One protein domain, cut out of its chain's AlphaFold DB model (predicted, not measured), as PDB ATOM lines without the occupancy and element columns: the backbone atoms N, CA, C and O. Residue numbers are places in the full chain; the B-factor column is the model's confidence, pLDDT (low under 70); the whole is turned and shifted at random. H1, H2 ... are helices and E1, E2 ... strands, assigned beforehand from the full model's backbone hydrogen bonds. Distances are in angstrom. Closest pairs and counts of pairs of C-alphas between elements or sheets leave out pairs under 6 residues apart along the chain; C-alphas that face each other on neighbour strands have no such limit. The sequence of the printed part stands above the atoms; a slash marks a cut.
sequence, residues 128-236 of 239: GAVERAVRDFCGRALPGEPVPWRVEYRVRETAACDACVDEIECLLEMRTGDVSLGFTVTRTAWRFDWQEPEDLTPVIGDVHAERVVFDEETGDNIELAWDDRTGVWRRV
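This is residues 128 to 236 of the 239 residues of an uncharacterized protein of Olsenella sp. An285 (UniProt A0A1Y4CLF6). A long, twisted sheet of six strands, E1 to E6, makes a rod-like body, with the helix H1 packed over one face. Residues 193 to 198 stick out at one end, near the short helix H2; the hairpin of E4 and E5 reaches to the other end. The 109 printed residues include two named helices and six named strands, in the order H1 E1 E2 E3 H2 E4 E5 E6; the sheet's order is E1 - E2 - E3 - E4 - E5 - E6, all antiparallel. The class is mixed, and the whole is loose, with a radius of gyration of the C-alphas of 16.4 A and spans of 60 by 26 by 25 A.

Inner strands E3, residues 179 to 188, and E4, residues 203 to 214, are antiparallel at 177 degrees, with N 182 and O 208 2.8 A apart, within hydrogen-bond range. E4 bends by 57 degrees at residue 206. E2, residues 163 to 173, forms hairpins with E3 (N 168 and O 183, 2.8 A) and with edge strand E1, residues 150 to 159 (N 154 and O 169, 2.8 A). E5, residues 221 to 227, forms hairpins with E4 (N 211 and O 224, 2.8 A) and with edge strand E6, residues 232 to 235 (N 225 and O 234, 2.8 A). E1 E2 E3 and E4 E5 E6 are meanders, each strand the antiparallel neighbour of the one before. H1, residues 128 to 141, is on one face, giving two layers, helix and sheet; its closest C-alphas with E4 are Ala 133 and Ile 204, 7.1 A. H2, residues 197 to 200, only just on the sheet with 5 pairs of C-alphas within 10 A, only grazes it. Every O i to N i+4 pair of H1 is within range; H2 is too short for one.

H1 runs 19.7 A from C-alpha 128 at (187.557, 113.893, 183.878). E1 spans 29.0 A, E2 31.0 A, E3 29.3 A and E4 33.9 A. E6 ends at C-alpha 235, (166.602, 97.692, 200.110).

The farthest C-alphas, Asp 193 and Gly 219, are 60.4 A apart. The printed part has no cut and no long link. Its mean pLDDT is 81.5; 12 residues are under 70, among them 189 to 191 and 197 to 199.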
ATOM      1  N   GLY A 128     187.705 114.961 184.872       75.94
ATOM      2  CA  GLY A 128     187.557 113.893 183.878       75.94
ATOM      3  C   GLY A 128     187.485 112.477 184.475       75.94
ATOM      4  O   GLY A 128     186.938 111.579 183.842       75.94
ATOM      5  N   ALA A 129     188.032 112.250 185.676       83.31
ATOM      6  CA  ALA A 129     187.886 110.979 186.388       83.31
ATOM      7  C   ALA A 129     186.485 110.843 187.000       83.31
ATOM      8  O   ALA A 129     185.888 109.780 186.887       83.31
ATOM      9  N   VAL A 130     185.944 111.932 187.557       81.81
ATOM     10  CA  VAL A 130     184.563 112.010 188.064       81.81
ATOM     11  C   VAL A 130     183.561 111.755 186.941       81.81
ATOM     12  O   VAL A 130     182.699 110.896 187.080       81.81
ATOM     13  N   GLU A 131     183.715 112.414 185.790       80.44
ATOM     14  CA  GLU A 131     182.829 112.211 184.635       80.44
ATOM     15  C   GLU A 131     182.824 110.758 184.141       80.44
ATOM     16  O   GLU A 131     181.766 110.214 183.815       80.44
ATOM     17  N   ARG A 132     183.999 110.115 184.085       83.50
ATOM     18  CA  ARG A 132     184.098 108.690 183.736       83.50
ATOM     19  C   ARG A 132     183.438 107.815 184.794       83.50
ATOM     20  O   ARG A 132     182.638 106.967 184.428       83.50
ATOM     21  N   ALA A 133     183.710 108.059 186.075       87.56
ATOM     22  CA  ALA A 133     183.135 107.293 187.178       87.56
ATOM     23  C   ALA A 133     181.601 107.349 187.179       87.56
ATOM     24  O   ALA A 133     180.952 106.311 187.266       87.56
ATOM     25  N   VAL A 134     181.022 108.542 187.007       86.12
ATOM     26  CA  VAL A 134     179.567 108.731 186.924       86.12
ATOM     27  C   VAL A 134     178.997 108.002 185.709       86.12
ATOM     28  O   VAL A 134     178.020 107.268 185.837       86.12
ATOM     29  N   ARG A 135     179.622 108.141 184.532       84.62
ATOM     30  CA  ARG A 135     179.177 107.448 183.312       84.62
ATOM     31  C   ARG A 135     179.214 105.929 183.471       84.62
ATOM     32  O   ARG A 135     178.244 105.257 183.118       84.62
ATOM     33  N   ASP A 136     180.311 105.401 184.001       87.75
ATOM     34  CA  ASP A 136     180.510 103.968 184.216       87.75
ATOM     35  C   ASP A 136     179.538 103.428 185.272       87.75
ATOM     36  O   ASP A 136     179.002 102.330 185.120       87.75
ATOM     37  N   PHE A 137     179.260 104.201 186.327       90.00
ATOM     38  CA  PHE A 137     178.229 103.874 187.307       90.00
ATOM     39  C   PHE A 137     176.843 103.823 186.657       90.00
ATOM     40  O   PHE A 137     176.187 102.790 186.748       90.00
ATOM     41  N   CYS A 138     176.414 104.871 185.946       86.62
ATOM     42  CA  CYS A 138     175.104 104.897 185.287       86.62
ATOM     43  C   CYS A 138     174.934 103.722 184.312       86.62
ATOM     44  O   CYS A 138     173.891 103.072 184.311       86.62
ATOM     45  N   GLY A 139     175.972 103.390 183.536       86.06
ATOM     46  CA  GLY A 139     175.937 102.262 182.603       86.06
ATOM     47  C   GLY A 139     175.759 100.896 183.274       86.06
ATOM     48  O   GLY A 139     175.157 100.003 182.680       86.06
ATOM     49  N   ARG A 140     176.256 100.727 184.507       89.75
ATOM     50  CA  ARG A 140     176.142  99.473 185.273       89.75
ATOM     51  C   ARG A 140     174.887  99.419 186.141       89.75
ATOM     52  O   ARG A 140     174.211  98.397 186.164       89.75
ATOM     53  N   ALA A 141     174.607 100.497 186.866       87.44
ATOM     54  CA  ALA A 141     173.609 100.540 187.928       87.44
ATOM     55  C   ALA A 141     172.227 100.997 187.462       87.44
ATOM     56  O   ALA A 141     171.235 100.712 188.133       87.44
ATOM     57  N   LEU A 142     172.152 101.702 186.330       86.44
ATOM     58  CA  LEU A 142     170.918 102.283 185.797       86.44
ATOM     59  C   LEU A 142     170.746 101.932 184.303       86.44
ATOM     60  O   LEU A 142     170.547 102.821 183.470       86.44
ATOM     61  N   PRO A 143     170.847 100.641 183.915       78.81
ATOM     62  CA  PRO A 143     170.785 100.249 182.515       78.81
ATOM     63  C   PRO A 143     169.396 100.548 181.934       78.81
ATOM     64  O   PRO A 143     168.391  99.983 182.361       78.81
ATOM     65  N   GLY A 144     169.344 101.430 180.936       75.00
ATOM     66  CA  GLY A 144     168.100 101.840 180.274       75.00
ATOM     67  C   GLY A 144     167.518 103.161 180.774       75.00
ATOM     68  O   GLY A 144     166.547 103.646 180.188       75.00
ATOM     69  N   GLU A 145     168.120 103.781 181.788       75.81
ATOM     70  CA  GLU A 145     167.828 105.170 182.123       75.81
ATOM     71  C   GLU A 145     168.654 106.117 181.233       75.81
ATOM     72  O   GLU A 145     169.814 105.822 180.920       75.81
ATOM     73  N   PRO A 146     168.080 107.247 180.777       66.56
ATOM     74  CA  PRO A 146     168.873 108.287 180.134       66.56
ATOM     75  C   PRO A 146     169.918 108.824 181.120       66.56
ATOM     76  O   PRO A 146     169.739 108.743 182.335       66.56
ATOM     77  N   VAL A 147     171.009 109.387 180.590       68.19
ATOM     78  CA  VAL A 147     172.026 110.055 181.418       68.19
ATOM     79  C   VAL A 147     171.373 111.096 182.340       68.19
ATOM     80  O   VAL A 147     170.395 111.726 181.920       68.19
ATOM     81  N   PRO A 148     171.888 111.278 183.572       70.25
ATOM     82  CA  PRO A 148     171.369 112.287 184.488       70.25
ATOM     83  C   PRO A 148     171.333 113.646 183.796       70.25
ATOM     84  O   PRO A 148     172.289 114.026 183.114       70.25
ATOM     85  N   TRP A 149     170.238 114.386 183.972       60.75
ATOM     86  CA  TRP A 149     170.113 115.720 183.373       60.75
ATOM     87  C   TRP A 149     171.012 116.754 184.071       60.75
ATOM     88  O   TRP A 149     171.276 117.822 183.528       60.75
ATOM     89  N   ARG A 150     171.518 116.402 185.260       64.56
ATOM     90  CA  ARG A 150     172.350 117.218 186.129       64.56
ATOM     91  C   ARG A 150     173.158 116.319 187.051       64.56
ATOM     92  O   ARG A 150     172.640 115.357 187.618       64.56
ATOM     93  N   VAL A 151     174.427 116.675 187.199       73.12
ATOM     94  CA  VAL A 151     175.353 116.077 188.154       73.12
ATOM     95  C   VAL A 151     175.951 117.208 188.964       73.12
ATOM     96  O   VAL A 151     176.708 118.022 188.434       73.12
ATOM     97  N   GLU A 152     175.616 117.265 190.243       73.44
ATOM     98  CA  GLU A 152     176.344 118.101 191.192       73.44
ATOM     99  C   GLU A 152     177.353 117.240 191.922       73.44
ATOM    100  O   GLU A 152     177.053 116.090 192.221       73.44
ATOM    101  N   TYR A 153     178.532 117.771 192.235       76.75
ATOM    102  CA  TYR A 153     179.453 117.060 193.105       76.75
ATOM    103  C   TYR A 153     180.137 117.979 194.105       76.75
ATOM    104  O   TYR A 153     180.428 119.143 193.827       76.75
ATOM    105  N   ARG A 154     180.404 117.430 195.286       75.88
ATOM    106  CA  ARG A 154     181.226 118.041 196.327       75.88
ATOM    107  C   ARG A 154     182.513 117.253 196.452       75.88
ATOM    108  O   ARG A 154     182.518 116.033 196.334       75.88
ATOM    109  N   VAL A 155     183.599 117.979 196.688       80.81
ATOM    110  CA  VAL A 155     184.932 117.410 196.860       80.81
ATOM    111  C   VAL A 155     185.389 117.685 198.278       80.81
ATOM    112  O   VAL A 155     185.388 118.837 198.722       80.81
ATOM    113  N   ARG A 156     185.824 116.638 198.969       79.81
ATOM    114  CA  ARG A 156     186.518 116.739 200.245       79.81
ATOM    115  C   ARG A 156     187.913 116.152 200.090       79.81
ATOM    116  O   ARG A 156     188.072 114.960 199.866       79.81
ATOM    117  N   GLU A 157     188.922 117.005 200.222       79.69
ATOM    118  CA  GLU A 157     190.315 116.563 200.203       79.69
ATOM    119  C   GLU A 157     190.661 115.877 201.529       79.69
ATOM    120  O   GLU A 157     190.504 116.451 202.614       79.69
ATOM    121  N   THR A 158     191.154 114.649 201.428       76.69
ATOM    122  CA  THR A 158     191.636 113.853 202.552       76.69
ATOM    123  C   THR A 158     193.158 113.819 202.496       76.69
ATOM    124  O   THR A 158     193.772 113.380 201.524       76.69
ATOM    125  N   ALA A 159     193.794 114.326 203.553       67.56
ATOM    126  CA  ALA A 159     195.247 114.392 203.620       67.56
ATOM    127  C   ALA A 159     195.853 112.979 203.639       67.56
ATOM    128  O   ALA A 159     195.634 112.219 204.582       67.56
ATOM    129  N   ALA A 160     196.671 112.665 202.637       72.56
ATOM    130  CA  ALA A 160     197.539 111.495 202.619       72.56
ATOM    131  C   ALA A 160     198.984 111.935 202.335       72.56
ATOM    132  O   ALA A 160     199.232 112.921 201.643       72.56
ATOM    133  N   CYS A 161     199.959 111.243 202.932       70.31
ATOM    134  CA  CYS A 161     201.366 111.652 202.861       70.31
ATOM    135  C   CYS A 161     201.991 111.433 201.474       70.31
ATOM    136  O   CYS A 161     202.944 112.121 201.116       70.31
ATOM    137  N   ASP A 162     201.486 110.465 200.716       78.56
ATOM    138  CA  ASP A 162     202.054 109.952 199.468       78.56
ATOM    139  C   ASP A 162     201.049 109.910 198.304       78.56
ATOM    140  O   ASP A 162     201.377 109.441 197.208       78.56
ATOM    141  N   ALA A 163     199.843 110.435 198.517       76.25
ATOM    142  CA  ALA A 163     198.767 110.463 197.541       76.25
ATOM    143  C   ALA A 163     197.874 111.699 197.716       76.25
ATOM    144  O   ALA A 163     197.744 112.254 198.802       76.25
ATOM    145  N   CYS A 164     197.228 112.107 196.630       76.25
ATOM    146  CA  CYS A 164     196.020 112.915 196.683       76.25
ATOM    147  C   CYS A 164     194.838 111.950 196.795       76.25
ATOM    148  O   CYS A 164     194.634 111.153 195.875       76.25
ATOM    149  N   VAL A 165     194.099 112.011 197.901       83.38
ATOM    150  CA  VAL A 165     192.856 111.259 198.098       83.38
ATOM    151  C   VAL A 165     191.730 112.266 198.246       83.38
ATOM    152  O   VAL A 165     191.743 113.082 199.162       83.38
ATOM    153  N   ASP A 166     190.773 112.213 197.334       83.38
ATOM    154  CA  ASP A 166     189.617 113.097 197.320       83.38
ATOM    155  C   ASP A 166     188.346 112.255 197.448       83.38
ATOM    156  O   ASP A 166     188.105 111.351 196.648       83.38
ATOM    157  N   GLU A 167     187.533 112.548 198.455       85.88
ATOM    158  CA  GLU A 167     186.183 112.005 198.590       85.88
ATOM    159  C   GLU A 167     185.232 112.843 197.734       85.88
ATOM    160  O   GLU A 167     185.204 114.075 197.834       85.88
ATOM    161  N   ILE A 168     184.476 112.171 196.870       87.56
ATOM    162  CA  ILE A 168     183.532 112.779 195.940       87.56
ATOM    163  C   ILE A 168     182.133 112.310 196.297       87.56
ATOM    164  O   ILE A 168     181.866 111.112 196.307       87.56
ATOM    165  N   GLU A 169     181.244 113.265 196.541       86.94
ATOM    166  CA  GLU A 169     179.810 113.027 196.682       86.94
ATOM    167  C   GLU A 169     179.096 113.687 195.511       86.94
ATOM    168  O   GLU A 169     179.161 114.905 195.355       86.94
ATOM    169  N   CYS A 170     178.431 112.888 194.689       83.69
ATOM    170  CA  CYS A 170     177.640 113.292 193.543       83.69
ATOM    171  C   CYS A 170     176.142 113.205 193.862       83.69
ATOM    172  O   CYS A 170     175.670 112.176 194.339       83.69
ATOM    173  N   LEU A 171     175.382 114.235 193.497       84.00
ATOM    174  CA  LEU A 171     173.930 114.158 193.367       84.00
ATOM    175  C   LEU A 171     173.589 114.044 191.881       84.00
ATOM    176  O   LEU A 171     173.889 114.948 191.096       84.00
ATOM    177  N   LEU A 172     173.002 112.913 191.500       83.69
ATOM    178  CA  LEU A 172     172.539 112.639 190.146       83.69
ATOM    179  C   LEU A 172     171.024 112.794 190.129       83.69
ATOM    180  O   LEU A 172     170.304 111.976 190.701       83.69
ATOM    181  N   GLU A 173     170.540 113.827 189.459       75.12
ATOM    182  CA  GLU A 173     169.103 113.991 189.291       75.12
ATOM    183  C   GLU A 173     168.639 113.163 188.079       75.12
ATOM    184  O   GLU A 173     169.108 113.347 186.945       75.12
ATOM    185  N   MET A 174     167.734 112.214 188.332       78.06
ATOM    186  CA  MET A 174     167.236 111.259 187.336       78.06
ATOM    187  C   MET A 174     165.720 111.379 187.186       78.06
ATOM    188  O   MET A 174     165.000 111.733 188.117       78.06
ATOM    189  N   ARG A 175     165.187 110.957 186.031       73.00
ATOM    190  CA  ARG A 175     163.731 110.948 185.787       73.00
ATOM    191  C   ARG A 175     162.957 110.078 186.786       73.00
ATOM    192  O   ARG A 175     161.777 110.316 187.023       73.00
ATOM    193  N   THR A 176     163.592 109.029 187.294       75.44
ATOM    194  CA  THR A 176     162.981 108.009 188.158       75.44
ATOM    195  C   THR A 176     163.280 108.233 189.646       75.44
ATOM    196  O   THR A 176     162.962 107.373 190.466       75.44
ATOM    197  N   GLY A 177     163.879 109.374 189.997       77.69
ATOM    198  CA  GLY A 177     164.260 109.733 191.361       77.69
ATOM    199  C   GLY A 177     165.766 109.912 191.517       77.69
ATOM    200  O   GLY A 177     166.554 109.247 190.844       77.69
ATOM    201  N   ASP A 178     166.151 110.815 192.409       84.62
ATOM    202  CA  ASP A 178     167.542 111.214 192.593       84.62
ATOM    203  C   ASP A 178     168.403 110.072 193.146       84.62
ATOM    204  O   ASP A 178     167.956 109.233 193.937       84.62
ATOM    205  N   VAL A 179     169.665 110.065 192.724       88.88
ATOM    206  CA  VAL A 179     170.683 109.119 193.173       88.88
ATOM    207  C   VAL A 179     171.813 109.895 193.833       88.88
ATOM    208  O   VAL A 179     172.448 110.743 193.210       88.88
ATOM    209  N   SER A 180     172.092 109.572 195.090       90.75
ATOM    210  CA  SER A 180     173.310 109.990 195.773       90.75
ATOM    211  C   SER A 180     174.406 108.976 195.458       90.75
ATOM    212  O   SER A 180     174.227 107.788 195.714       90.75
ATOM    213  N   LEU A 181     175.516 109.409 194.870       91.81
ATOM    214  CA  LEU A 181     176.650 108.564 194.490       91.81
ATOM    215  C   LEU A 181     177.913 109.083 195.178       91.81
ATOM    216  O   LEU A 181     178.343 110.193 194.898       91.81
ATOM    217  N   GLY A 182     178.549 108.275 196.015       90.94
ATOM    218  CA  GLY A 182     179.830 108.591 196.637       90.94
ATOM    219  C   GLY A 182     180.954 107.680 196.149       90.94
ATOM    220  O   GLY A 182     180.742 106.494 195.900       90.94
ATOM    221  N   PHE A 183     182.162 108.221 195.995       92.06
ATOM    222  CA  PHE A 183     183.370 107.450 195.680       92.06
ATOM    223  C   PHE A 183     184.644 108.215 196.044       92.06
ATOM    224  O   PHE A 183     184.635 109.431 196.226       92.06
ATOM    225  N   THR A 184     185.765 107.505 196.119       90.69
ATOM    226  CA  THR A 184     187.091 108.095 196.327       90.69
ATOM    227  C   THR A 184     187.849 108.199 195.009       90.69
ATOM    228  O   THR A 184     187.773 107.324 194.147       90.69
ATOM    229  N   VAL A 185     188.605 109.282 194.840       88.44
ATOM    230  CA  VAL A 185     189.575 109.458 193.757       88.44
ATOM    231  C   VAL A 185     190.962 109.497 194.372       88.44
ATOM    232  O   VAL A 185     191.269 110.389 195.158       88.44
ATOM    233  N   THR A 186     191.812 108.541 194.008       87.06
ATOM    234  CA  THR A 186     193.177 108.442 194.532       87.06
ATOM    235  C   THR A 186     194.198 108.550 193.412       87.06
ATOM    236  O   THR A 186     194.122 107.834 192.415       87.06
ATOM    237  N   ARG A 187     195.200 109.415 193.581       84.56
ATOM    238  CA  ARG A 187     196.381 109.470 192.711       84.56
ATOM    239  C   ARG A 187     197.635 109.574 193.561       84.56
ATOM    240  O   ARG A 187     197.692 110.419 194.449       84.56
ATOM    241  N   THR A 188     198.661 108.781 193.262       78.19
ATOM    242  CA  THR A 188     199.960 108.936 193.932       78.19
ATOM    243  C   THR A 188     200.534 110.344 193.711       78.19
ATOM    244  O   THR A 188     200.400 110.932 192.634       78.19
ATOM    245  N   ALA A 189     201.134 110.911 194.759       67.75
ATOM    246  CA  ALA A 189     201.801 112.209 194.722       67.75
ATOM    247  C   ALA A 189     203.267 112.093 194.268       67.75
ATOM    248  O   ALA A 189     203.892 113.100 193.928       67.75
ATOM    249  N   TRP A 190     203.816 110.876 194.246       66.25
ATOM    250  CA  TRP A 190     205.188 110.616 193.831       66.25
ATOM    251  C   TRP A 190     205.259 110.382 192.333       66.25
ATOM    252  O   TRP A 190     204.471 109.628 191.766       66.25
ATOM    253  N   ARG A 191     206.248 111.017 191.707       65.38
ATOM    254  CA  ARG A 191     206.624 110.755 190.326       65.38
ATOM    255  C   ARG A 191     208.014 110.141 190.332       65.38
ATOM    256  O   ARG A 191     208.968 110.800 190.741       65.38
ATOM    257  N   PHE A 192     208.112 108.891 189.908       70.81
ATOM    258  CA  PHE A 192     209.378 108.194 189.738       70.81
ATOM    259  C   PHE A 192     209.768 108.151 188.260       70.81
ATOM    260  O   PHE A 192     208.907 108.081 187.386       70.81
ATOM    261  N   ASP A 193     211.071 108.147 187.976       70.69
ATOM    262  CA  ASP A 193     211.601 108.161 186.601       70.69
ATOM    263  C   ASP A 193     211.258 106.891 185.800       70.69
ATOM    264  O   ASP A 193     211.366 106.876 184.576       70.69
ATOM    265  N   TRP A 194     210.847 105.824 186.488       71.56
ATOM    266  CA  TRP A 194     210.457 104.532 185.917       71.56
ATOM    267  C   TRP A 194     208.942 104.291 185.900       71.56
ATOM    268  O   TRP A 194     208.527 103.208 185.499       71.56
ATOM    269  N   GLN A 195     208.122 105.239 186.366       67.81
ATOM    270  CA  GLN A 195     206.665 105.101 186.291       67.81
ATOM    271  C   GLN A 195     206.177 105.338 184.868       67.81
ATOM    272  O   GLN A 195     206.545 106.328 184.223       67.81
ATOM    273  N   GLU A 196     205.307 104.451 184.401       71.00
ATOM    274  CA  GLU A 196     204.615 104.655 183.142       71.00
ATOM    275  C   GLU A 196     203.527 105.730 183.327       71.00
ATOM    276  O   GLU A 196     203.012 105.921 184.431       71.00
ATOM    277  N   PRO A 197     203.149 106.479 182.275       65.50
ATOM    278  CA  PRO A 197     202.106 107.504 182.378       65.50
ATOM    279  C   PRO A 197     200.779 106.986 182.956       65.50
ATOM    280  O   PRO A 197     200.046 107.748 183.584       65.50
ATOM    281  N   GLU A 198     200.492 105.696 182.766       65.56
ATOM    282  CA  GLU A 198     199.307 105.009 183.279       65.56
ATOM    283  C   GLU A 198     199.306 104.917 184.815       65.56
ATOM    284  O   GLU A 198     198.248 105.097 185.421       65.56
ATOM    285  N   ASP A 199     200.480 104.788 185.447       64.12
ATOM    286  CA  ASP A 199     200.664 104.727 186.911       64.12
ATOM    287  C   ASP A 199     200.313 106.049 187.619       64.12
ATOM    288  O   ASP A 199     200.150 106.099 188.840       64.12
ATOM    289  N   LEU A 200     200.202 107.140 186.855       71.38
ATOM    290  CA  LEU A 200     199.809 108.466 187.336       71.38
ATOM    291  C   LEU A 200     198.317 108.752 187.095       71.38
ATOM    292  O   LEU A 200     197.849 109.864 187.359       71.38
ATOM    293  N   THR A 201     197.558 107.783 186.584       80.06
ATOM    294  CA  THR A 201     196.120 107.943 186.350       80.06
ATOM    295  C   THR A 201     195.367 107.893 187.682       80.06
ATOM    296  O   THR A 201     195.632 107.010 188.497       80.06
ATOM    297  N   PRO A 202     194.423 108.816 187.946       85.00
ATOM    298  CA  PRO A 202     193.578 108.729 189.133       85.00
ATOM    299  C   PRO A 202     192.730 107.450 189.110       85.00
ATOM    300  O   PRO A 202     192.076 107.148 188.109       85.00
ATOM    301  N   VAL A 203     192.728 106.734 190.231       89.38
ATOM    302  CA  VAL A 203     191.972 105.499 190.460       89.38
ATOM    303  C   VAL A 203     190.700 105.823 191.239       89.38
ATOM    304  O   VAL A 203     190.735 106.628 192.170       89.38
ATOM    305  N   ILE A 204     189.588 105.194 190.855       91.25
ATOM    306  CA  ILE A 204     188.299 105.301 191.549       91.25
ATOM    307  C   ILE A 204     188.168 104.146 192.544       91.25
ATOM    308  O   ILE A 204     188.405 102.995 192.179       91.25
ATOM    309  N   GLY A 205     187.788 104.453 193.781       88.94
ATOM    310  CA  GLY A 205     187.578 103.484 194.854       88.94
ATOM    311  C   GLY A 205     186.300 103.759 195.644       88.94
ATOM    312  O   GLY A 205     185.612 104.747 195.405       88.94
ATOM    313  N   ASP A 206     185.981 102.858 196.575       89.31
ATOM    314  CA  ASP A 206     184.931 103.022 197.597       89.31
ATOM    315  C   ASP A 206     183.571 103.517 197.070       89.31
ATOM    316  O   ASP A 206     182.885 104.323 197.705       89.31
ATOM    317  N   VAL A 207     183.181 103.026 195.891       91.50
ATOM    318  CA  VAL A 207     181.927 103.404 195.237       91.50
ATOM    319  C   VAL A 207     180.743 102.907 196.062       91.50
ATOM    320  O   VAL A 207     180.604 101.712 196.322       91.50
ATOM    321  N   HIS A 208     179.861 103.825 196.427       91.75
ATOM    322  CA  HIS A 208     178.594 103.552 197.087       91.75
ATOM    323  C   HIS A 208     177.528 104.471 196.504       91.75
ATOM    324  O   HIS A 208     177.818 105.593 196.103       91.75
ATOM    325  N   ALA A 209     176.289 104.002 196.427       93.31
ATOM    326  CA  ALA A 209     175.198 104.846 195.975       93.31
ATOM    327  C   ALA A 209     173.908 104.496 196.698       93.31
ATOM    328  O   ALA A 209     173.684 103.343 197.059       93.31
ATOM    329  N   GLU A 210     173.058 105.493 196.871       92.69
ATOM    330  CA  GLU A 210     171.751 105.375 197.495       92.69
ATOM    331  C   GLU A 210     170.720 106.093 196.631       92.69
ATOM    332  O   GLU A 210     171.009 107.121 196.015       92.69
ATOM    333  N   ARG A 211     169.510 105.546 196.562       91.25
ATOM    334  CA  ARG A 211     168.395 106.179 195.861       91.25
ATOM    335  C   ARG A 211     167.079 105.888 196.551       91.25
ATOM    336  O   ARG A 211     166.911 104.835 197.163       91.25
ATOM    337  N   VAL A 212     166.127 106.793 196.378       87.38
ATOM    338  CA  VAL A 212     164.740 106.588 196.800       87.38
ATOM    339  C   VAL A 212     163.894 106.394 195.554       87.38
ATOM    340  O   VAL A 212     163.949 107.208 194.633       87.38
ATOM    341  N   VAL A 213     163.123 105.310 195.510       86.00
ATOM    342  CA  VAL A 213     162.155 105.069 194.433       86.00
ATOM    343  C   VAL A 213     160.775 104.828 195.015       86.00
ATOM    344  O   VAL A 213     160.636 104.264 196.096       86.00
ATOM    345  N   PHE A 214     159.754 105.264 194.291       81.44
ATOM    346  CA  PHE A 214     158.374 104.991 194.658       81.44
ATOM    347  C   PHE A 214     157.998 103.574 194.219       81.44
ATOM    348  O   PHE A 214     158.146 103.228 193.045       81.44
ATOM    349  N   ASP A 215     157.530 102.758 195.156       81.31
ATOM    350  CA  ASP A 215     157.041 101.411 194.896       81.31
ATOM    351  C   ASP A 215     155.521 101.469 194.685       81.31
ATOM    352  O   ASP A 215     154.754 101.690 195.619       81.31
ATOM    353  N   GLU A 216     155.073 101.292 193.439       80.44
ATOM    354  CA  GLU A 216     153.646 101.352 193.090       80.44
ATOM    355  C   GLU A 216     152.818 100.221 193.723       80.44
ATOM    356  O   GLU A 216     151.602 100.363 193.864       80.44
ATOM    357  N   GLU A 217     153.446  99.104 194.104       80.69
ATOM    358  CA  GLU A 217     152.760  97.945 194.679       80.69
ATOM    359  C   GLU A 217     152.476  98.151 196.171       80.69
ATOM    360  O   GLU A 217     151.396  97.806 196.656       80.69
ATOM    361  N   THR A 218     153.427  98.745 196.894       81.25
ATOM    362  CA  THR A 218     153.270  99.050 198.326       81.25
ATOM    363  C   THR A 218     152.689 100.443 198.577       81.25
ATOM    364  O   THR A 218     152.058 100.661 199.611       81.25
ATOM    365  N   GLY A 219     152.831 101.362 197.618       84.62
ATOM    366  CA  GLY A 219     152.448 102.768 197.745       84.62
ATOM    367  C   GLY A 219     153.425 103.602 198.578       84.62
ATOM    368  O   GLY A 219     153.105 104.746 198.905       84.62
ATOM    369  N   ASP A 220     154.593 103.047 198.913       85.19
ATOM    370  CA  ASP A 220     155.598 103.659 199.776       85.19
ATOM    371  C   ASP A 220     156.894 103.971 199.010       85.19
ATOM    372  O   ASP A 220     157.222 103.375 197.982       85.19
ATOM    373  N   ASN A 221     157.671 104.915 199.540       84.81
ATOM    374  CA  ASN A 221     159.034 105.152 199.077       84.81
ATOM    375  C   ASN A 221     159.964 104.082 199.652       84.81
ATOM    376  O   ASN A 221     160.032 103.908 200.869       84.81
ATOM    377  N   ILE A 222     160.714 103.406 198.784       88.31
ATOM    378  CA  ILE A 222     161.737 102.442 199.182       88.31
ATOM    379  C   ILE A 222     163.129 103.043 198.986       88.31
ATOM    380  O   ILE A 222     163.471 103.566 197.924       88.31
ATOM    381  N   GLU A 223     163.939 102.952 200.035       90.75
ATOM    382  CA  GLU A 223     165.355 103.298 199.999       90.75
ATOM    383  C   GLU A 223     166.151 102.105 199.472       90.75
ATOM    384  O   GLU A 223     166.027 100.981 199.970       90.75
ATOM    385  N   LEU A 224     166.973 102.349 198.459       92.12
ATOM    386  CA  LEU A 224     167.829 101.360 197.826       92.12
ATOM    387  C   LEU A 224     169.290 101.782 197.962       92.12
ATOM    388  O   LEU A 224     169.631 102.922 197.665       92.12
ATOM    389  N   ALA A 225     170.156 100.842 198.327       93.06
ATOM    390  CA  ALA A 225     171.604 100.990 198.308       93.06
ATOM    391  C   ALA A 225     172.216 100.121 197.203       93.06
ATOM    392  O   ALA A 225     171.809  98.975 196.984       93.06
ATOM    393  N   TRP A 226     173.197 100.670 196.499       93.25
ATOM    394  CA  TRP A 226     173.958  99.987 195.465       93.25
ATOM    395  C   TRP A 226     175.045  99.114 196.086       93.25
ATOM    396  O   TRP A 226     175.893  99.597 196.838       93.25
ATOM    397  N   ASP A 227     175.057  97.832 195.729       88.81
ATOM    398  CA  ASP A 227     176.157  96.927 196.042       88.81
ATOM    399  C   ASP A 227     177.082  96.805 194.826       88.81
ATOM    400  O   ASP A 227     176.801  96.064 193.882       88.81
ATOM    401  N   ASP A 228     178.218  97.504 194.866       85.06
ATOM    402  CA  ASP A 228     179.177  97.537 193.757       85.06
ATOM    403  C   ASP A 228     179.837  96.177 193.473       85.06
ATOM    404  O   ASP A 228     180.255  95.916 192.345       85.06
ATOM    405  N   ARG A 229     179.873  95.264 194.457       84.50
ATOM    406  CA  ARG A 229     180.435  93.917 194.264       84.50
ATOM    407  C   ARG A 229     179.490  93.014 193.493       84.50
ATOM    408  O   ARG A 229     179.947  92.177 192.720       84.50
ATOM    409  N   THR A 230     178.192  93.128 193.764       86.81
ATOM    410  CA  THR A 230     177.180  92.264 193.142       86.81
ATOM    411  C   THR A 230     176.472  92.919 191.961       86.81
ATOM    412  O   THR A 230     175.855  92.214 191.168       86.81
ATOM    413  N   GLY A 231     176.614  94.235 191.796       87.88
ATOM    414  CA  GLY A 231     176.026  94.986 190.694       87.88
ATOM    415  C   GLY A 231     174.507  95.110 190.795       87.88
ATOM    416  O   GLY A 231     173.836  95.148 189.765       87.88
ATOM    417  N   VAL A 232     173.951  95.112 192.012       89.50
ATOM    418  CA  VAL A 232     172.500  95.184 192.235       89.50
ATOM    419  C   VAL A 232     172.131  96.203 193.307       89.50
ATOM    420  O   VAL A 232     172.870  96.425 194.267       89.50
ATOM    421  N   TRP A 233     170.942  96.783 193.157       90.69
ATOM    422  CA  TRP A 233     170.286  97.580 194.190       90.69
ATOM    423  C   TRP A 233     169.638  96.670 195.238       90.69
ATOM    424  O   TRP A 233     168.984  95.685 194.889       90.69
ATOM    425  N   ARG A 234     169.791  97.007 196.519       90.75
ATOM    426  CA  ARG A 234     169.173  96.300 197.650       90.75
ATOM    427  C   ARG A 234     168.422  97.274 198.536       90.75
ATOM    428  O   ARG A 234     168.872  98.402 198.697       90.75
ATOM    429  N   ARG A 235     167.313  96.848 199.145       88.50
ATOM    430  CA  ARG A 235     166.602  97.692 200.110       88.50
ATOM    431  C   ARG A 235     167.472  97.963 201.331       88.50
ATOM    432  O   ARG A 235     168.076  97.048 201.895       88.50
ATOM    433  N   VAL A 236     167.518  99.222 201.749       82.56
ATOM    434  CA  VAL A 236     168.216  99.623 202.971       82.56
ATOM    435  C   VAL A 236     167.535  98.935 204.159       82.56
ATOM    436  O   VAL A 236     166.340  99.096 204.389       82.56
TER     437      VAL A 236